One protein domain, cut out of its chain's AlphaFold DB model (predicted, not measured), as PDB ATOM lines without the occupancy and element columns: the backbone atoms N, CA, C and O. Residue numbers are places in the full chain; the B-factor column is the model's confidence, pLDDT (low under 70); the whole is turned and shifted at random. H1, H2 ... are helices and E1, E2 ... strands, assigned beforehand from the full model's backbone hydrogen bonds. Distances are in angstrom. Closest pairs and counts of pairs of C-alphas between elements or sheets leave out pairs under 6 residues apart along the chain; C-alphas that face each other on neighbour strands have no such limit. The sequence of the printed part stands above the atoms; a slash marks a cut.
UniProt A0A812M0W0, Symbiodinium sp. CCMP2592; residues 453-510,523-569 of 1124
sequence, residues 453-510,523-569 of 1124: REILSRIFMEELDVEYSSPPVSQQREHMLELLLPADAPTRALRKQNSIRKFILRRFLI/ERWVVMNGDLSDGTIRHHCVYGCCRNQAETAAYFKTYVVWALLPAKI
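What this domain is: This is residues 453 to 510 and 523 to 569 of the 1124 residues of a protein of Symbiodinium sp. CCMP2592 (UniProt A0A812M0W0). What is the main picture? A small sheet of two parallel strands, E1 and E2, sits by one end of H1 and H4, which pack on each other. H3 packs on H4 with residues 500 to 505 alone and reaches away from the sheet along the longest axis, with H2 near it. What is it made of? The 105 printed residues have four named helices and two named strands, in the order H1 E1 H2 H3 E2 H4, mostly helix; the whole is compact, with a radius of gyration of the C-alphas of 13.7 A and spans of 39 by 31 by 27 A.

Where its parts are: Where are the strands? E1 is residues 464 to 467 and E2 residues 537 to 540. Where are the helices? H1 is residues 453 to 463, from C-alpha 453 at (-63.262, -10.398, -34.468); H2 is residues 475 to 484. H3, residues 492 to 506, is 20.3 A long, and H4, residues 549 to 564, is 20.2 A long and ends at C-alpha 564 (-54.512, -10.471, -37.375).

How they stand to each other: How do the strands pair? E1 and E2 are parallel at 27 degrees; N 465 and O 537 are 2.9 A apart, within hydrogen-bond range. How do the helices stand? H1 and H4 touch, closest at the C-alphas of Ser 457 and Lys 557, 4.8 A, opposite ways at 36 degrees, only just a steep tilt. H3 touches H4 residues 559 to 564 alone, closest at the C-alphas of Arg 501 and Ala 563, 4.6 A, opposite ways at a shallow tilt of 27 degrees. H2 and H3 are close but not clearly touching, with the C-alphas of Leu 481 and Lys 502 closest at 6.8 A. Are the helix backbones complete? Every O i to N i+4 pair is within hydrogen-bond range in H1, H2 and H3, and 10 of 12 are in H4, which has a kink of 34 degrees near residue 558.

The domain as a whole: Is there a cut? Residues 511 to 522 are not printed, and C-alphas 510 and 523 are 11.4 A apart. Where is confidence low? Residues 507 to 510 and 523 to 526 are under 70 in pLDDT.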
ATOM      1  N   ARG A 453     -64.045 -10.014 -35.654       98.00
ATOM      2  CA  ARG A 453     -63.262 -10.398 -34.468       98.00
ATOM      3  C   ARG A 453     -63.994 -11.396 -33.581       98.00
ATOM      4  O   ARG A 453     -63.361 -12.304 -33.058       98.00
ATOM      5  N   GLU A 454     -65.306 -11.242 -33.409       97.94
ATOM      6  CA  GLU A 454     -66.140 -12.200 -32.669       97.94
ATOM      7  C   GLU A 454     -66.163 -13.569 -33.368       97.94
ATOM      8  O   GLU A 454     -66.049 -14.592 -32.698       97.94
ATOM      9  N   ILE A 455     -66.235 -13.590 -34.705       98.38
ATOM     10  CA  ILE A 455     -66.133 -14.811 -35.516       98.38
ATOM     11  C   ILE A 455     -64.747 -15.454 -35.375       98.38
ATOM     12  O   ILE A 455     -64.678 -16.634 -35.050       98.38
ATOM     13  N   LEU A 456     -63.662 -14.690 -35.550       98.00
ATOM     14  CA  LEU A 456     -62.285 -15.172 -35.361       98.00
ATOM     15  C   LEU A 456     -62.073 -15.737 -33.955       98.00
ATOM     16  O   LEU A 456     -61.530 -16.822 -33.794       98.00
ATOM     17  N   SER A 457     -62.547 -15.017 -32.936       97.81
ATOM     18  CA  SER A 457     -62.475 -15.465 -31.544       97.81
ATOM     19  C   SER A 457     -63.186 -16.799 -31.368       97.81
ATOM     20  O   SER A 457     -62.660 -17.681 -30.707       97.81
ATOM     21  N   ARG A 458     -64.377 -16.954 -31.955       98.00
ATOM     22  CA  ARG A 458     -65.139 -18.199 -31.883       98.00
ATOM     23  C   ARG A 458     -64.405 -19.348 -32.572       98.00
ATOM     24  O   ARG A 458     -64.299 -20.401 -31.969       98.00
ATOM     25  N   ILE A 459     -63.860 -19.118 -33.769       97.56
ATOM     26  CA  ILE A 459     -63.042 -20.108 -34.486       97.56
ATOM     27  C   ILE A 459     -61.883 -20.576 -33.600       97.56
ATOM     28  O   ILE A 459     -61.724 -21.771 -33.404       97.56
ATOM     29  N   PHE A 460     -61.137 -19.663 -32.972       97.00
ATOM     30  CA  PHE A 460     -60.064 -20.062 -32.055       97.00
ATOM     31  C   PHE A 460     -60.563 -20.786 -30.801       97.00
ATOM     32  O   PHE A 460     -59.889 -21.678 -30.318       97.00
ATOM     33  N   MET A 461     -61.724 -20.440 -30.248       95.75
ATOM     34  CA  MET A 461     -62.256 -21.166 -29.086       95.75
ATOM     35  C   MET A 461     -62.755 -22.576 -29.443       95.75
ATOM     36  O   MET A 461     -62.778 -23.436 -28.569       95.75
ATOM     37  N   GLU A 462     -63.203 -22.789 -30.681       96.50
ATOM     38  CA  GLU A 462     -63.797 -24.049 -31.156       96.50
ATOM     39  C   GLU A 462     -62.760 -25.000 -31.774       96.50
ATOM     40  O   GLU A 462     -62.870 -26.209 -31.605       96.50
ATOM     41  N   GLU A 463     -61.784 -24.462 -32.507       96.69
ATOM     42  CA  GLU A 463     -60.930 -25.225 -33.429       96.69
ATOM     43  C   GLU A 463     -59.439 -25.202 -33.042       96.69
ATOM     44  O   GLU A 463     -58.631 -25.830 -33.727       96.69
ATOM     45  N   LEU A 464     -59.049 -24.470 -31.988       96.94
ATOM     46  CA  LEU A 464     -57.659 -24.421 -31.526       96.94
ATOM     47  C   LEU A 464     -57.274 -25.722 -30.820       96.94
ATOM     48  O   LEU A 464     -57.731 -26.004 -29.708       96.94
ATOM     49  N   ASP A 465     -56.364 -26.450 -31.451       96.38
ATOM     50  CA  ASP A 465     -55.713 -27.614 -30.876       96.38
ATOM     51  C   ASP A 465     -54.404 -27.195 -30.201       96.38
ATOM     52  O   ASP A 465     -53.588 -26.480 -30.791       96.38
ATOM     53  N   VAL A 466     -54.227 -27.586 -28.941       95.50
ATOM     54  CA  VAL A 466     -53.057 -27.214 -28.140       95.50
ATOM     55  C   VAL A 466     -52.240 -28.465 -27.873       95.50
ATOM     56  O   VAL A 466     -52.575 -29.271 -27.007       95.50
ATOM     57  N   GLU A 467     -51.140 -28.593 -28.605       95.44
ATOM     58  CA  GLU A 467     -50.193 -29.688 -28.455       95.44
ATOM     59  C   GLU A 467     -49.044 -29.262 -27.547       95.44
ATOM     60  O   GLU A 467     -48.407 -28.240 -27.777       95.44
ATOM     61  N   TYR A 468     -48.727 -30.046 -26.523       91.81
ATOM     62  CA  TYR A 468     -47.607 -29.750 -25.626       91.81
ATOM     63  C   TYR A 468     -46.301 -30.352 -26.164       91.81
ATOM     64  O   TYR A 468     -45.743 -31.285 -25.590       91.81
ATOM     65  N   SER A 469     -45.850 -29.845 -27.311       89.62
ATOM     66  CA  SER A 469     -44.652 -30.282 -28.042       89.62
ATOM     67  C   SER A 469     -43.857 -29.076 -28.563       89.62
ATOM     68  O   SER A 469     -44.339 -27.943 -28.502       89.62
ATOM     69  N   SER A 470     -42.623 -29.283 -29.040       85.38
ATOM     70  CA  SER A 470     -41.853 -28.215 -29.698       85.38
ATOM     71  C   SER A 470     -42.456 -27.873 -31.067       85.38
ATOM     72  O   SER A 470     -42.862 -28.782 -31.796       85.38
ATOM     73  N   PRO A 471     -42.517 -26.582 -31.446       87.62
ATOM     74  CA  PRO A 471     -43.048 -26.188 -32.742       87.62
ATOM     75  C   PRO A 471     -42.145 -26.613 -33.903       87.62
ATOM     76  O   PRO A 471     -40.918 -26.593 -33.769       87.62
ATOM     77  N   PRO A 472     -42.715 -26.880 -35.089       85.81
ATOM     78  CA  PRO A 472     -41.928 -26.992 -36.305       85.81
ATOM     79  C   PRO A 472     -41.261 -25.648 -36.636       85.81
ATOM     80  O   PRO A 472     -41.890 -24.587 -36.652       85.81
ATOM     81  N   VAL A 473     -39.961 -25.681 -36.936       76.50
ATOM     82  CA  VAL A 473     -39.231 -24.498 -37.408       76.50
ATOM     83  C   VAL A 473     -39.642 -24.214 -38.854       76.50
ATOM     84  O   VAL A 473     -39.285 -24.960 -39.760       76.50
ATOM     85  N   SER A 474     -40.361 -23.111 -39.087       80.81
ATOM     86  CA  SER A 474     -40.780 -22.693 -40.431       80.81
ATOM     87  C   SER A 474     -40.179 -21.338 -40.811       80.81
ATOM     88  O   SER A 474     -40.631 -20.286 -40.357       80.81
ATOM     89  N   GLN A 475     -39.167 -21.349 -41.686       87.00
ATOM     90  CA  GLN A 475     -38.618 -20.124 -42.296       87.00
ATOM     91  C   GLN A 475     -39.665 -19.392 -43.148       87.00
ATOM     92  O   GLN A 475     -39.670 -18.166 -43.233       87.00
ATOM     93  N   GLN A 476     -40.583 -20.144 -43.755       89.25
ATOM     94  CA  GLN A 476     -41.637 -19.617 -44.614       89.25
ATOM     95  C   GLN A 476     -42.534 -18.620 -43.876       89.25
ATOM     96  O   GLN A 476     -42.877 -17.568 -44.417       89.25
ATOM     97  N   ARG A 477     -42.881 -18.917 -42.622       89.88
ATOM     98  CA  ARG A 477     -43.664 -18.013 -41.782       89.88
ATOM     99  C   ARG A 477     -42.998 -16.649 -41.637       89.88
ATOM    100  O   ARG A 477     -43.674 -15.627 -41.730       89.88
ATOM    101  N   GLU A 478     -41.697 -16.633 -41.371       89.94
ATOM    102  CA  GLU A 478     -40.951 -15.389 -41.181       89.94
ATOM    103  C   GLU A 478     -40.970 -14.562 -42.460       89.94
ATOM    104  O   GLU A 478     -41.332 -13.387 -42.427       89.94
ATOM    105  N   HIS A 479     -40.726 -15.201 -43.605       92.94
ATOM    106  CA  HIS A 479     -40.832 -14.540 -44.901       92.94
ATOM    107  C   HIS A 479     -42.242 -14.001 -45.184       92.94
ATOM    108  O   HIS A 479     -42.386 -12.888 -45.690       92.94
ATOM    109  N   MET A 480     -43.294 -14.753 -44.845       95.44
ATOM    110  CA  MET A 480     -44.681 -14.306 -44.993       95.44
ATOM    111  C   MET A 480     -44.972 -13.083 -44.109       95.44
ATOM    112  O   MET A 480     -45.542 -12.099 -44.583       95.44
ATOM    113  N   LEU A 481     -44.572 -13.104 -42.834       95.00
ATOM    114  CA  LEU A 481     -44.754 -11.964 -41.931       95.00
ATOM    115  C   LEU A 481     -43.919 -10.759 -42.376       95.00
ATOM    116  O   LEU A 481     -44.374  -9.623 -42.253       95.00
ATOM    117  N   GLU A 482     -42.714 -10.967 -42.900       95.06
ATOM    118  CA  GLU A 482     -41.893  -9.906 -43.480       95.06
ATOM    119  C   GLU A 482     -42.568  -9.243 -44.676       95.06
ATOM    120  O   GLU A 482     -42.635  -8.012 -44.709       95.06
ATOM    121  N   LEU A 483     -43.136 -10.047 -45.578       95.81
ATOM    122  CA  LEU A 483     -43.831  -9.586 -46.775       95.81
ATOM    123  C   LEU A 483     -45.132  -8.827 -46.458       95.81
ATOM    124  O   LEU A 483     -45.399  -7.784 -47.054       95.81
ATOM    125  N   LEU A 484     -45.946  -9.342 -45.530       97.19
ATOM    126  CA  LEU A 484     -47.287  -8.814 -45.238       97.19
ATOM    127  C   LEU A 484     -47.313  -7.757 -44.126       97.19
ATOM    128  O   LEU A 484     -48.267  -6.985 -44.023       97.19
ATOM    129  N   LEU A 485     -46.285  -7.708 -43.276       96.62
ATOM    130  CA  LEU A 485     -46.156  -6.739 -42.184       96.62
ATOM    131  C   LEU A 485     -44.826  -5.969 -42.272       96.62
ATOM    132  O   LEU A 485     -44.081  -5.938 -41.289       96.62
ATOM    133  N   PRO A 486     -44.495  -5.336 -43.411       94.62
ATOM    134  CA  PRO A 486     -43.195  -4.703 -43.634       94.62
ATOM    135  C   PRO A 486     -42.833  -3.714 -42.519       94.62
ATOM    136  O   PRO A 486     -43.689  -2.962 -42.031       94.62
ATOM    137  N   ALA A 487     -41.567  -3.745 -42.093       89.12
ATOM    138  CA  ALA A 487     -41.038  -2.837 -41.070       89.12
ATOM    139  C   ALA A 487     -40.813  -1.420 -41.630       89.12
ATOM    140  O   ALA A 487     -40.934  -0.433 -40.908       89.12
ATOM    141  N   ASP A 488     -40.582  -1.325 -42.937       87.88
ATOM    142  CA  ASP A 488     -40.410  -0.127 -43.761       87.88
ATOM    143  C   ASP A 488     -41.747   0.415 -44.312       87.88
ATOM    144  O   ASP A 488     -41.804   1.083 -45.345       87.88
ATOM    145  N   ALA A 489     -42.863   0.139 -43.626       89.19
ATOM    146  CA  ALA A 489     -44.175   0.638 -44.029       89.19
ATOM    147  C   ALA A 489     -44.185   2.181 -44.212       89.19
ATOM    148  O   ALA A 489     -43.530   2.909 -43.462       89.19
ATOM    149  N   PRO A 490     -44.982   2.723 -45.155       84.06
ATOM    150  CA  PRO A 490     -44.859   4.114 -45.610       84.06
ATOM    151  C   PRO A 490     -45.171   5.171 -44.542       84.06
ATOM    152  O   PRO A 490     -44.768   6.323 -44.672       84.06
ATOM    153  N   THR A 491     -45.903   4.818 -43.480       88.81
ATOM    154  CA  THR A 491     -46.246   5.753 -42.400       88.81
ATOM    155  C   THR A 491     -45.721   5.254 -41.061       88.81
ATOM    156  O   THR A 491     -45.764   4.060 -40.772       88.81
ATOM    157  N   ARG A 492     -45.272   6.172 -40.194       87.75
ATOM    158  CA  ARG A 492     -44.802   5.841 -38.834       87.75
ATOM    159  C   ARG A 492     -45.854   5.069 -38.027       87.75
ATOM    160  O   ARG A 492     -45.513   4.128 -37.318       87.75
ATOM    161  N   ALA A 493     -47.128   5.443 -38.163       89.12
ATOM    162  CA  ALA A 493     -48.235   4.758 -37.497       89.12
ATOM    163  C   ALA A 493     -48.352   3.294 -37.947       89.12
ATOM    164  O   ALA A 493     -48.451   2.405 -37.102       89.12
ATOM    165  N   LEU A 494     -48.272   3.040 -39.257       89.25
ATOM    166  CA  LEU A 494     -48.329   1.687 -39.800       89.25
ATOM    167  C   LEU A 494     -47.074   0.875 -39.450       89.25
ATOM    168  O   LEU A 494     -47.211  -0.292 -39.107       89.25
ATOM    169  N   ARG A 495     -45.876   1.483 -39.437       92.81
ATOM    170  CA  ARG A 495     -44.634   0.827 -38.969       92.81
ATOM    171  C   ARG A 495     -44.754   0.356 -37.527       92.81
ATOM    172  O   ARG A 495     -44.499  -0.811 -37.234       92.81
ATOM    173  N   LYS A 496     -45.210   1.240 -36.633       91.25
ATOM    174  CA  LYS A 496     -45.457   0.902 -35.224       91.25
ATOM    175  C   LYS A 496     -46.490  -0.218 -35.105       91.25
ATOM    176  O   LYS A 496     -46.261  -1.193 -34.400       91.25
ATOM    177  N   GLN A 497     -47.606  -0.103 -35.822       93.38
ATOM    178  CA  GLN A 497     -48.658  -1.114 -35.810       93.38
ATOM    179  C   GLN A 497     -48.156  -2.473 -36.321       93.38
ATOM    180  O   GLN A 497     -48.385  -3.481 -35.662       93.38
ATOM    181  N   ASN A 498     -47.442  -2.516 -37.448       94.56
ATOM    182  CA  ASN A 498     -46.862  -3.740 -38.004       94.56
ATOM    183  C   ASN A 498     -45.811  -4.350 -37.080       94.56
ATOM    184  O   ASN A 498     -45.783  -5.567 -36.948       94.56
ATOM    185  N   SER A 499     -45.010  -3.531 -36.399       91.44
ATOM    186  CA  SER A 499     -44.028  -4.009 -35.419       91.44
ATOM    187  C   SER A 499     -44.710  -4.696 -34.237       91.44
ATOM    188  O   SER A 499     -44.336  -5.809 -33.892       91.44
ATOM    189  N   ILE A 500     -45.780  -4.108 -33.687       90.69
ATOM    190  CA  ILE A 500     -46.564  -4.732 -32.604       90.69
ATOM    191  C   ILE A 500     -47.249  -6.017 -33.098       90.69
ATOM    192  O   ILE A 500     -47.244  -7.031 -32.406       90.69
ATOM    193  N   ARG A 501     -47.822  -6.007 -34.308       93.62
ATOM    194  CA  ARG A 501     -48.452  -7.201 -34.900       93.62
ATOM    195  C   ARG A 501     -47.438  -8.320 -35.109       93.62
ATOM    196  O   ARG A 501     -47.705  -9.446 -34.710       93.62
ATOM    197  N   LYS A 502     -46.273  -8.006 -35.686       91.44
ATOM    198  CA  LYS A 502     -45.152  -8.937 -35.830       91.44
ATOM    199  C   LYS A 502     -44.705  -9.447 -34.474       91.44
ATOM    200  O   LYS A 502     -44.546 -10.642 -34.343       91.44
ATOM    201  N   PHE A 503     -44.554  -8.587 -33.472       87.62
ATOM    202  CA  PHE A 503     -44.180  -9.003 -32.123       87.62
ATOM    203  C   PHE A 503     -45.153 -10.053 -31.567       87.62
ATOM    204  O   PHE A 503     -44.720 -11.139 -31.198       87.62
ATOM    205  N   ILE A 504     -46.463  -9.792 -31.626       88.38
ATOM    206  CA  ILE A 504     -47.491 -10.735 -31.152       88.38
ATOM    207  C   ILE A 504     -47.476 -12.043 -31.961       88.38
ATOM    208  O   ILE A 504     -47.573 -13.122 -31.386       88.38
ATOM    209  N   LEU A 505     -47.348 -11.956 -33.289       89.75
ATOM    210  CA  LEU A 505     -47.388 -13.122 -34.178       89.75
ATOM    211  C   LEU A 505     -46.055 -13.877 -34.264       89.75
ATOM    212  O   LEU A 505     -46.054 -15.014 -34.708       89.75
ATOM    213  N   ARG A 506     -44.919 -13.279 -33.902       81.88
ATOM    214  CA  ARG A 506     -43.575 -13.865 -34.052       81.88
ATOM    215  C   ARG A 506     -42.960 -14.263 -32.720       81.88
ATOM    216  O   ARG A 506     -42.227 -15.237 -32.661       81.88
ATOM    217  N   ARG A 507     -43.156 -13.452 -31.685       68.81
ATOM    218  CA  ARG A 507     -42.242 -13.386 -30.542       68.81
ATOM    219  C   ARG A 507     -42.986 -13.281 -29.221       68.81
ATOM    220  O   ARG A 507     -42.606 -12.499 -28.360       68.81
ATOM    221  N   PHE A 508     -44.039 -14.064 -29.042       46.47
ATOM    222  CA  PHE A 508     -44.625 -14.183 -27.714       46.47
ATOM    223  C   PHE A 508     -43.658 -14.992 -26.834       46.47
ATOM    224  O   PHE A 508     -43.715 -16.214 -26.833       46.47
ATOM    225  N   LEU A 509     -42.711 -14.311 -26.180       49.34
ATOM    226  CA  LEU A 509     -41.539 -14.888 -25.517       49.34
ATOM    227  C   LEU A 509     -41.468 -14.385 -24.073       49.34
ATOM    228  O   LEU A 509     -41.377 -13.185 -23.861       49.34
ATOM    229  N   ILE A 510     -41.418 -15.312 -23.115       39.19
ATOM    230  CA  ILE A 510     -40.799 -15.083 -21.806       39.19
ATOM    231  C   ILE A 510     -39.290 -15.257 -21.984       39.19
ATOM    232  O   ILE A 510     -38.844 -16.384 -22.165       39.19
ATOM    233  N   GLU A 523     -34.895 -22.312 -28.888       49.38
ATOM    234  CA  GLU A 523     -36.305 -22.387 -29.288       49.38
ATOM    235  C   GLU A 523     -37.094 -21.154 -28.819       49.38
ATOM    236  O   GLU A 523     -37.543 -21.035 -27.679       49.38
ATOM    237  N   ARG A 524     -37.229 -20.182 -29.731       53.66
ATOM    238  CA  ARG A 524     -38.080 -18.998 -29.564       53.66
ATOM    239  C   ARG A 524     -39.554 -19.409 -29.513       53.66
ATOM    240  O   ARG A 524     -40.039 -20.147 -30.363       53.66
ATOM    241  N   TRP A 525     -40.265 -18.852 -28.546       57.41
ATOM    242  CA  TRP A 525     -41.688 -19.052 -28.305       57.41
ATOM    243  C   TRP A 525     -42.503 -18.236 -29.314       57.41
ATOM    244  O   TRP A 525     -42.294 -17.029 -29.472       57.41
ATOM    245  N   VAL A 526     -43.409 -18.904 -30.030       64.44
ATOM    246  CA  VAL A 526     -44.198 -18.303 -31.110       64.44
ATOM    247  C   VAL A 526     -45.668 -18.699 -30.936       64.44
ATOM    248  O   VAL A 526     -45.985 -19.873 -30.789       64.44
ATOM    249  N   VAL A 527     -46.596 -17.740 -30.946       76.00
ATOM    250  CA  VAL A 527     -48.046 -18.026 -30.953       76.00
ATOM    251  C   VAL A 527     -48.488 -18.317 -32.389       76.00
ATOM    252  O   VAL A 527     -47.939 -17.717 -33.300       76.00
ATOM    253  N   MET A 528     -49.457 -19.211 -32.633       85.94
ATOM    254  CA  MET A 528     -49.802 -19.740 -33.978       85.94
ATOM    255  C   MET A 528     -48.643 -20.472 -34.671       85.94
ATOM    256  O   MET A 528     -48.319 -20.195 -35.817       85.94
ATOM    257  N   ASN A 529     -47.927 -21.321 -33.945       88.81
ATOM    258  CA  ASN A 529     -46.695 -22.006 -34.358       88.81
ATOM    259  C   ASN A 529     -46.876 -23.401 -34.951       88.81
ATOM    260  O   ASN A 529     -45.872 -24.061 -35.196       88.81
ATOM    261  N   GLY A 530     -48.112 -23.828 -35.196       90.38
ATOM    262  CA  GLY A 530     -48.374 -24.974 -36.056       90.38
ATOM    263  C   GLY A 530     -48.022 -24.692 -37.514       90.38
ATOM    264  O   GLY A 530     -47.678 -23.569 -37.898       90.38
ATOM    265  N   ASP A 531     -48.135 -25.734 -38.330       91.00
ATOM    266  CA  ASP A 531     -48.014 -25.593 -39.773       91.00
ATOM    267  C   ASP A 531     -49.155 -24.723 -40.325       91.00
ATOM    268  O   ASP A 531     -50.333 -25.052 -40.186       91.00
ATOM    269  N   LEU A 532     -48.804 -23.587 -40.928       90.56
ATOM    270  CA  LEU A 532     -49.768 -22.584 -41.384       90.56
ATOM    271  C   LEU A 532     -50.589 -23.050 -42.592       90.56
ATOM    272  O   LEU A 532     -51.685 -22.522 -42.801       90.56
ATOM    273  N   SER A 533     -50.073 -24.018 -43.357       88.81
ATOM    274  CA  SER A 533     -50.800 -24.688 -44.442       88.81
ATOM    275  C   SER A 533     -51.850 -25.673 -43.939       88.81
ATOM    276  O   SER A 533     -52.776 -26.021 -44.675       88.81
ATOM    277  N   ASP A 534     -51.761 -26.101 -42.679       90.00
ATOM    278  CA  ASP A 534     -52.696 -27.073 -42.142       90.00
ATOM    279  C   ASP A 534     -54.097 -26.468 -41.953       90.00
ATOM    280  O   ASP A 534     -54.285 -25.356 -41.445       90.00
ATOM    281  N   GLY A 535     -55.109 -27.252 -42.327       89.25
ATOM    282  CA  GLY A 535     -56.507 -26.993 -42.019       89.25
ATOM    283  C   GLY A 535     -56.831 -27.106 -40.521       89.25
ATOM    284  O   GLY A 535     -57.903 -26.678 -40.094       89.25
ATOM    285  N   THR A 536     -55.949 -27.632 -39.682       95.00
ATOM    286  CA  THR A 536     -56.108 -27.577 -38.225       95.00
ATOM    287  C   THR A 536     -55.338 -26.393 -37.645       95.00
ATOM    288  O   THR A 536     -54.162 -26.196 -37.939       95.00
ATOM    289  N   ILE A 537     -55.985 -25.610 -36.774       96.00
ATOM    290  CA  ILE A 537     -55.317 -24.523 -36.049       96.00
ATOM    291  C   ILE A 537     -54.564 -25.145 -34.871       96.00
ATOM    292  O   ILE A 537     -55.109 -25.246 -33.774       96.00
ATOM    293  N   ARG A 538     -53.322 -25.579 -35.100       95.06
ATOM    294  CA  ARG A 538     -52.482 -26.153 -34.040       95.06
ATOM    295  C   ARG A 538     -51.582 -25.105 -33.401       95.06
ATOM    296  O   ARG A 538     -50.970 -24.271 -34.075       95.06
ATOM    297  N   HIS A 539     -51.484 -25.164 -32.082       94.12
ATOM    298  CA  HIS A 539     -50.526 -24.414 -31.292       94.12
ATOM    299  C   HIS A 539     -49.689 -25.368 -30.448       94.12
ATOM    300  O   HIS A 539     -50.199 -26.033 -29.551       94.12
ATOM    301  N   HIS A 540     -48.391 -25.373 -30.715       92.62
ATOM    302  CA  HIS A 540     -47.391 -26.101 -29.955       92.62
ATOM    303  C   HIS A 540     -47.040 -25.305 -28.685       92.62
ATOM    304  O   HIS A 540     -46.243 -24.362 -28.710       92.62
ATOM    305  N   CYS A 541     -47.702 -25.633 -27.580       90.62
ATOM    306  CA  CYS A 541     -47.511 -25.031 -26.268       90.62
ATOM    307  C   CYS A 541     -46.321 -25.678 -25.547       90.62
ATOM    308  O   CYS A 541     -46.455 -26.654 -24.812       90.62
ATOM    309  N   VAL A 542     -45.144 -25.089 -25.718       85.12
ATOM    310  CA  VAL A 542     -43.925 -25.442 -24.975       85.12
ATOM    311  C   VAL A 542     -44.041 -25.107 -23.462       85.12
ATOM    312  O   VAL A 542     -44.971 -24.417 -23.023       85.12
ATOM    313  N   TYR A 543     -43.119 -25.607 -22.625       79.31
ATOM    314  CA  TYR A 543     -43.136 -25.432 -21.156       79.31
ATOM    315  C   TYR A 543     -43.076 -23.963 -20.679       79.31
ATOM    316  O   TYR A 543     -42.020 -23.338 -20.669       79.31
ATOM    317  N   GLY A 544     -44.198 -23.420 -20.206       75.62
ATOM    318  CA  GLY A 544     -44.278 -22.035 -19.723       75.62
ATOM    319  C   GLY A 544     -44.893 -21.049 -20.717       75.62
ATOM    320  O   GLY A 544     -45.005 -19.872 -20.391       75.62
ATOM    321  N   CYS A 545     -45.360 -21.508 -21.888       76.94
ATOM    322  CA  CYS A 545     -46.107 -20.658 -22.821       76.94
ATOM    323  C   CYS A 545     -47.469 -20.258 -22.235       76.94
ATOM    324  O   CYS A 545     -47.839 -19.088 -22.241       76.94
ATOM    325  N   CYS A 546     -48.229 -21.252 -21.769       83.12
ATOM    326  CA  CYS A 546     -49.547 -21.121 -21.151       83.12
ATOM    327  C   CYS A 546     -49.666 -22.174 -20.039       83.12
ATOM    328  O   CYS A 546     -49.030 -23.226 -20.117       83.12
ATOM    329  N   ARG A 547     -50.502 -21.941 -19.021       87.31
ATOM    330  CA  ARG A 547     -50.755 -22.929 -17.954       87.31
ATOM    331  C   ARG A 547     -51.695 -24.037 -18.408       87.31
ATOM    332  O   ARG A 547     -51.644 -25.138 -17.872       87.31
ATOM    333  N   ASN A 548     -52.608 -23.727 -19.326       90.38
ATOM    334  CA  ASN A 548     -53.585 -24.664 -19.873       90.38
ATOM    335  C   ASN A 548     -54.198 -24.132 -21.179       90.38
ATOM    336  O   ASN A 548     -54.075 -22.952 -21.508       90.38
ATOM    337  N   GLN A 549     -54.935 -25.003 -21.873       92.62
ATOM    338  CA  GLN A 549     -55.636 -24.696 -23.123       92.62
ATOM    339  C   GLN A 549     -56.610 -23.511 -23.007       92.62
ATOM    340  O   GLN A 549     -56.741 -22.733 -23.949       92.62
ATOM    341  N   ALA A 550     -57.284 -23.334 -21.864       92.81
ATOM    342  CA  ALA A 550     -58.226 -22.228 -21.679       92.81
ATOM    343  C   ALA A 550     -57.510 -20.867 -21.632       92.81
ATOM    344  O   ALA A 550     -58.005 -19.886 -22.190       92.81
ATOM    345  N   GLU A 551     -56.331 -20.810 -21.011       89.31
ATOM    346  CA  GLU A 551     -55.468 -19.630 -21.019       89.31
ATOM    347  C   GLU A 551     -54.922 -19.351 -22.424       89.31
ATOM    348  O   GLU A 551     -55.015 -18.218 -22.897       89.31
ATOM    349  N   THR A 552     -54.462 -20.384 -23.141       90.69
ATOM    350  CA  THR A 552     -54.054 -20.258 -24.549       90.69
ATOM    351  C   THR A 552     -55.179 -19.665 -25.396       90.69
ATOM    352  O   THR A 552     -54.983 -18.677 -26.104       90.69
ATOM    353  N   ALA A 553     -56.389 -20.212 -25.287       92.06
ATOM    354  CA  ALA A 553     -57.543 -19.735 -26.036       92.06
ATOM    355  C   ALA A 553     -57.900 -18.277 -25.677       92.06
ATOM    356  O   ALA A 553     -58.233 -17.476 -26.556       92.06
ATOM    357  N   ALA A 554     -57.758 -17.886 -24.403       89.56
ATOM    358  CA  ALA A 554     -57.934 -16.503 -23.964       89.56
ATOM    359  C   ALA A 554     -56.886 -15.549 -24.571       89.56
ATOM    360  O   ALA A 554     -57.246 -14.439 -24.988       89.56
ATOM    361  N   TYR A 555     -55.623 -15.973 -24.687       90.38
ATOM    362  CA  TYR A 555     -54.579 -15.203 -25.369       90.38
ATOM    363  C   TYR A 555     -54.840 -15.068 -26.865       90.38
ATOM    364  O   TYR A 555     -54.750 -13.959 -27.399       90.38
ATOM    365  N   PHE A 556     -55.248 -16.145 -27.539       94.19
ATOM    366  CA  PHE A 556     -55.620 -16.091 -28.953       94.19
ATOM    367  C   PHE A 556     -56.773 -15.112 -29.184       94.19
ATOM    368  O   PHE A 556     -56.681 -14.207 -30.018       94.19
ATOM    369  N   LYS A 557     -57.828 -15.220 -28.374       94.06
ATOM    370  CA  LYS A 557     -58.986 -14.325 -28.417       94.06
ATOM    371  C   LYS A 557     -58.617 -12.853 -28.208       94.06
ATOM    372  O   LYS A 557     -59.214 -11.983 -28.841       94.06
ATOM    373  N   THR A 558     -57.674 -12.565 -27.315       89.06
ATOM    374  CA  THR A 558     -57.350 -11.186 -26.917       89.06
ATOM    375  C   THR A 558     -56.303 -10.556 -27.831       89.06
ATOM    376  O   THR A 558     -56.523  -9.472 -28.373       89.06
ATOM    377  N   TYR A 559     -55.176 -11.239 -28.032       92.62
ATOM    378  CA  TYR A 559     -53.994 -10.681 -28.686       92.62
ATOM    379  C   TYR A 559     -53.895 -11.079 -30.156       92.62
ATOM    380  O   TYR A 559     -53.719 -10.210 -31.012       92.62
ATOM    381  N   VAL A 560     -54.075 -12.363 -30.480       94.94
ATOM    382  CA  VAL A 560     -53.922 -12.867 -31.858       94.94
ATOM    383  C   VAL A 560     -55.013 -12.314 -32.768       94.94
ATOM    384  O   VAL A 560     -54.716 -11.804 -33.846       94.94
ATOM    385  N   VAL A 561     -56.269 -12.307 -32.312       97.06
ATOM    386  CA  VAL A 561     -57.386 -11.698 -33.056       97.06
ATOM    387  C   VAL A 561     -57.112 -10.223 -33.369       97.06
ATOM    388  O   VAL A 561     -57.406  -9.761 -34.475       97.06
ATOM    389  N   TRP A 562     -56.538  -9.472 -32.424       96.19
ATOM    390  CA  TRP A 562     -56.156  -8.081 -32.665       96.19
ATOM    391  C   TRP A 562     -54.992  -7.974 -33.652       96.19
ATOM    392  O   TRP A 562     -55.053  -7.149 -34.559       96.19
ATOM    393  N   ALA A 563     -53.956  -8.805 -33.519       95.94
ATOM    394  CA  ALA A 563     -52.788  -8.755 -34.392       95.94
ATOM    395  C   ALA A 563     -53.131  -9.108 -35.851       95.94
ATOM    396  O   ALA A 563     -52.644  -8.454 -36.780       95.94
ATOM    397  N   LEU A 564     -54.017 -10.083 -36.056       97.00
ATOM    398  CA  LEU A 564     -54.512 -10.471 -37.375       97.00
ATOM    399  C   LEU A 564     -55.454  -9.413 -37.968       97.00
ATOM    400  O   LEU A 564     -55.285  -9.026 -39.125       97.00
ATOM    401  N   LEU A 565     -56.395  -8.882 -37.174       97.44
ATOM    402  CA  LEU A 565     -57.400  -7.913 -37.626       97.44
ATOM    403  C   LEU A 565     -57.446  -6.658 -36.727       97.44
ATOM    404  O   LEU A 565     -58.414  -6.441 -35.982       97.44
ATOM    405  N   PRO A 566     -56.431  -5.774 -36.793       96.25
ATOM    406  CA  PRO A 566     -56.292  -4.642 -35.868       96.25
ATOM    407  C   PRO A 566     -57.213  -3.464 -36.208       96.25
ATOM    408  O   PRO A 566     -57.514  -2.632 -35.349       96.25
ATOM    409  N   ALA A 567     -57.715  -3.415 -37.440       95.94
ATOM    410  CA  ALA A 567     -58.654  -2.421 -37.932       95.94
ATOM    411  C   ALA A 567     -59.621  -3.067 -38.936       95.94
ATOM    412  O   ALA A 567     -59.573  -4.269 -39.192       95.94
ATOM    413  N   LYS A 568     -60.520  -2.260 -39.498       96.06
ATOM    414  CA  LYS A 568     -61.361  -2.668 -40.624       96.06
ATOM    415  C   LYS A 568     -60.490  -3.067 -41.819       96.06
ATOM    416  O   LYS A 568     -59.509  -2.382 -42.096       96.06
ATOM    417  N   ILE A 569     -60.890  -4.123 -42.536       97.25
ATOM    418  CA  ILE A 569     -60.245  -4.532 -43.793       97.25
ATOM    419  C   ILE A 569     -60.270  -3.335 -44.762       97.25
ATOM    420  O   ILE A 569     -61.365  -2.838 -45.062       97.25
TER     421      ILE A 569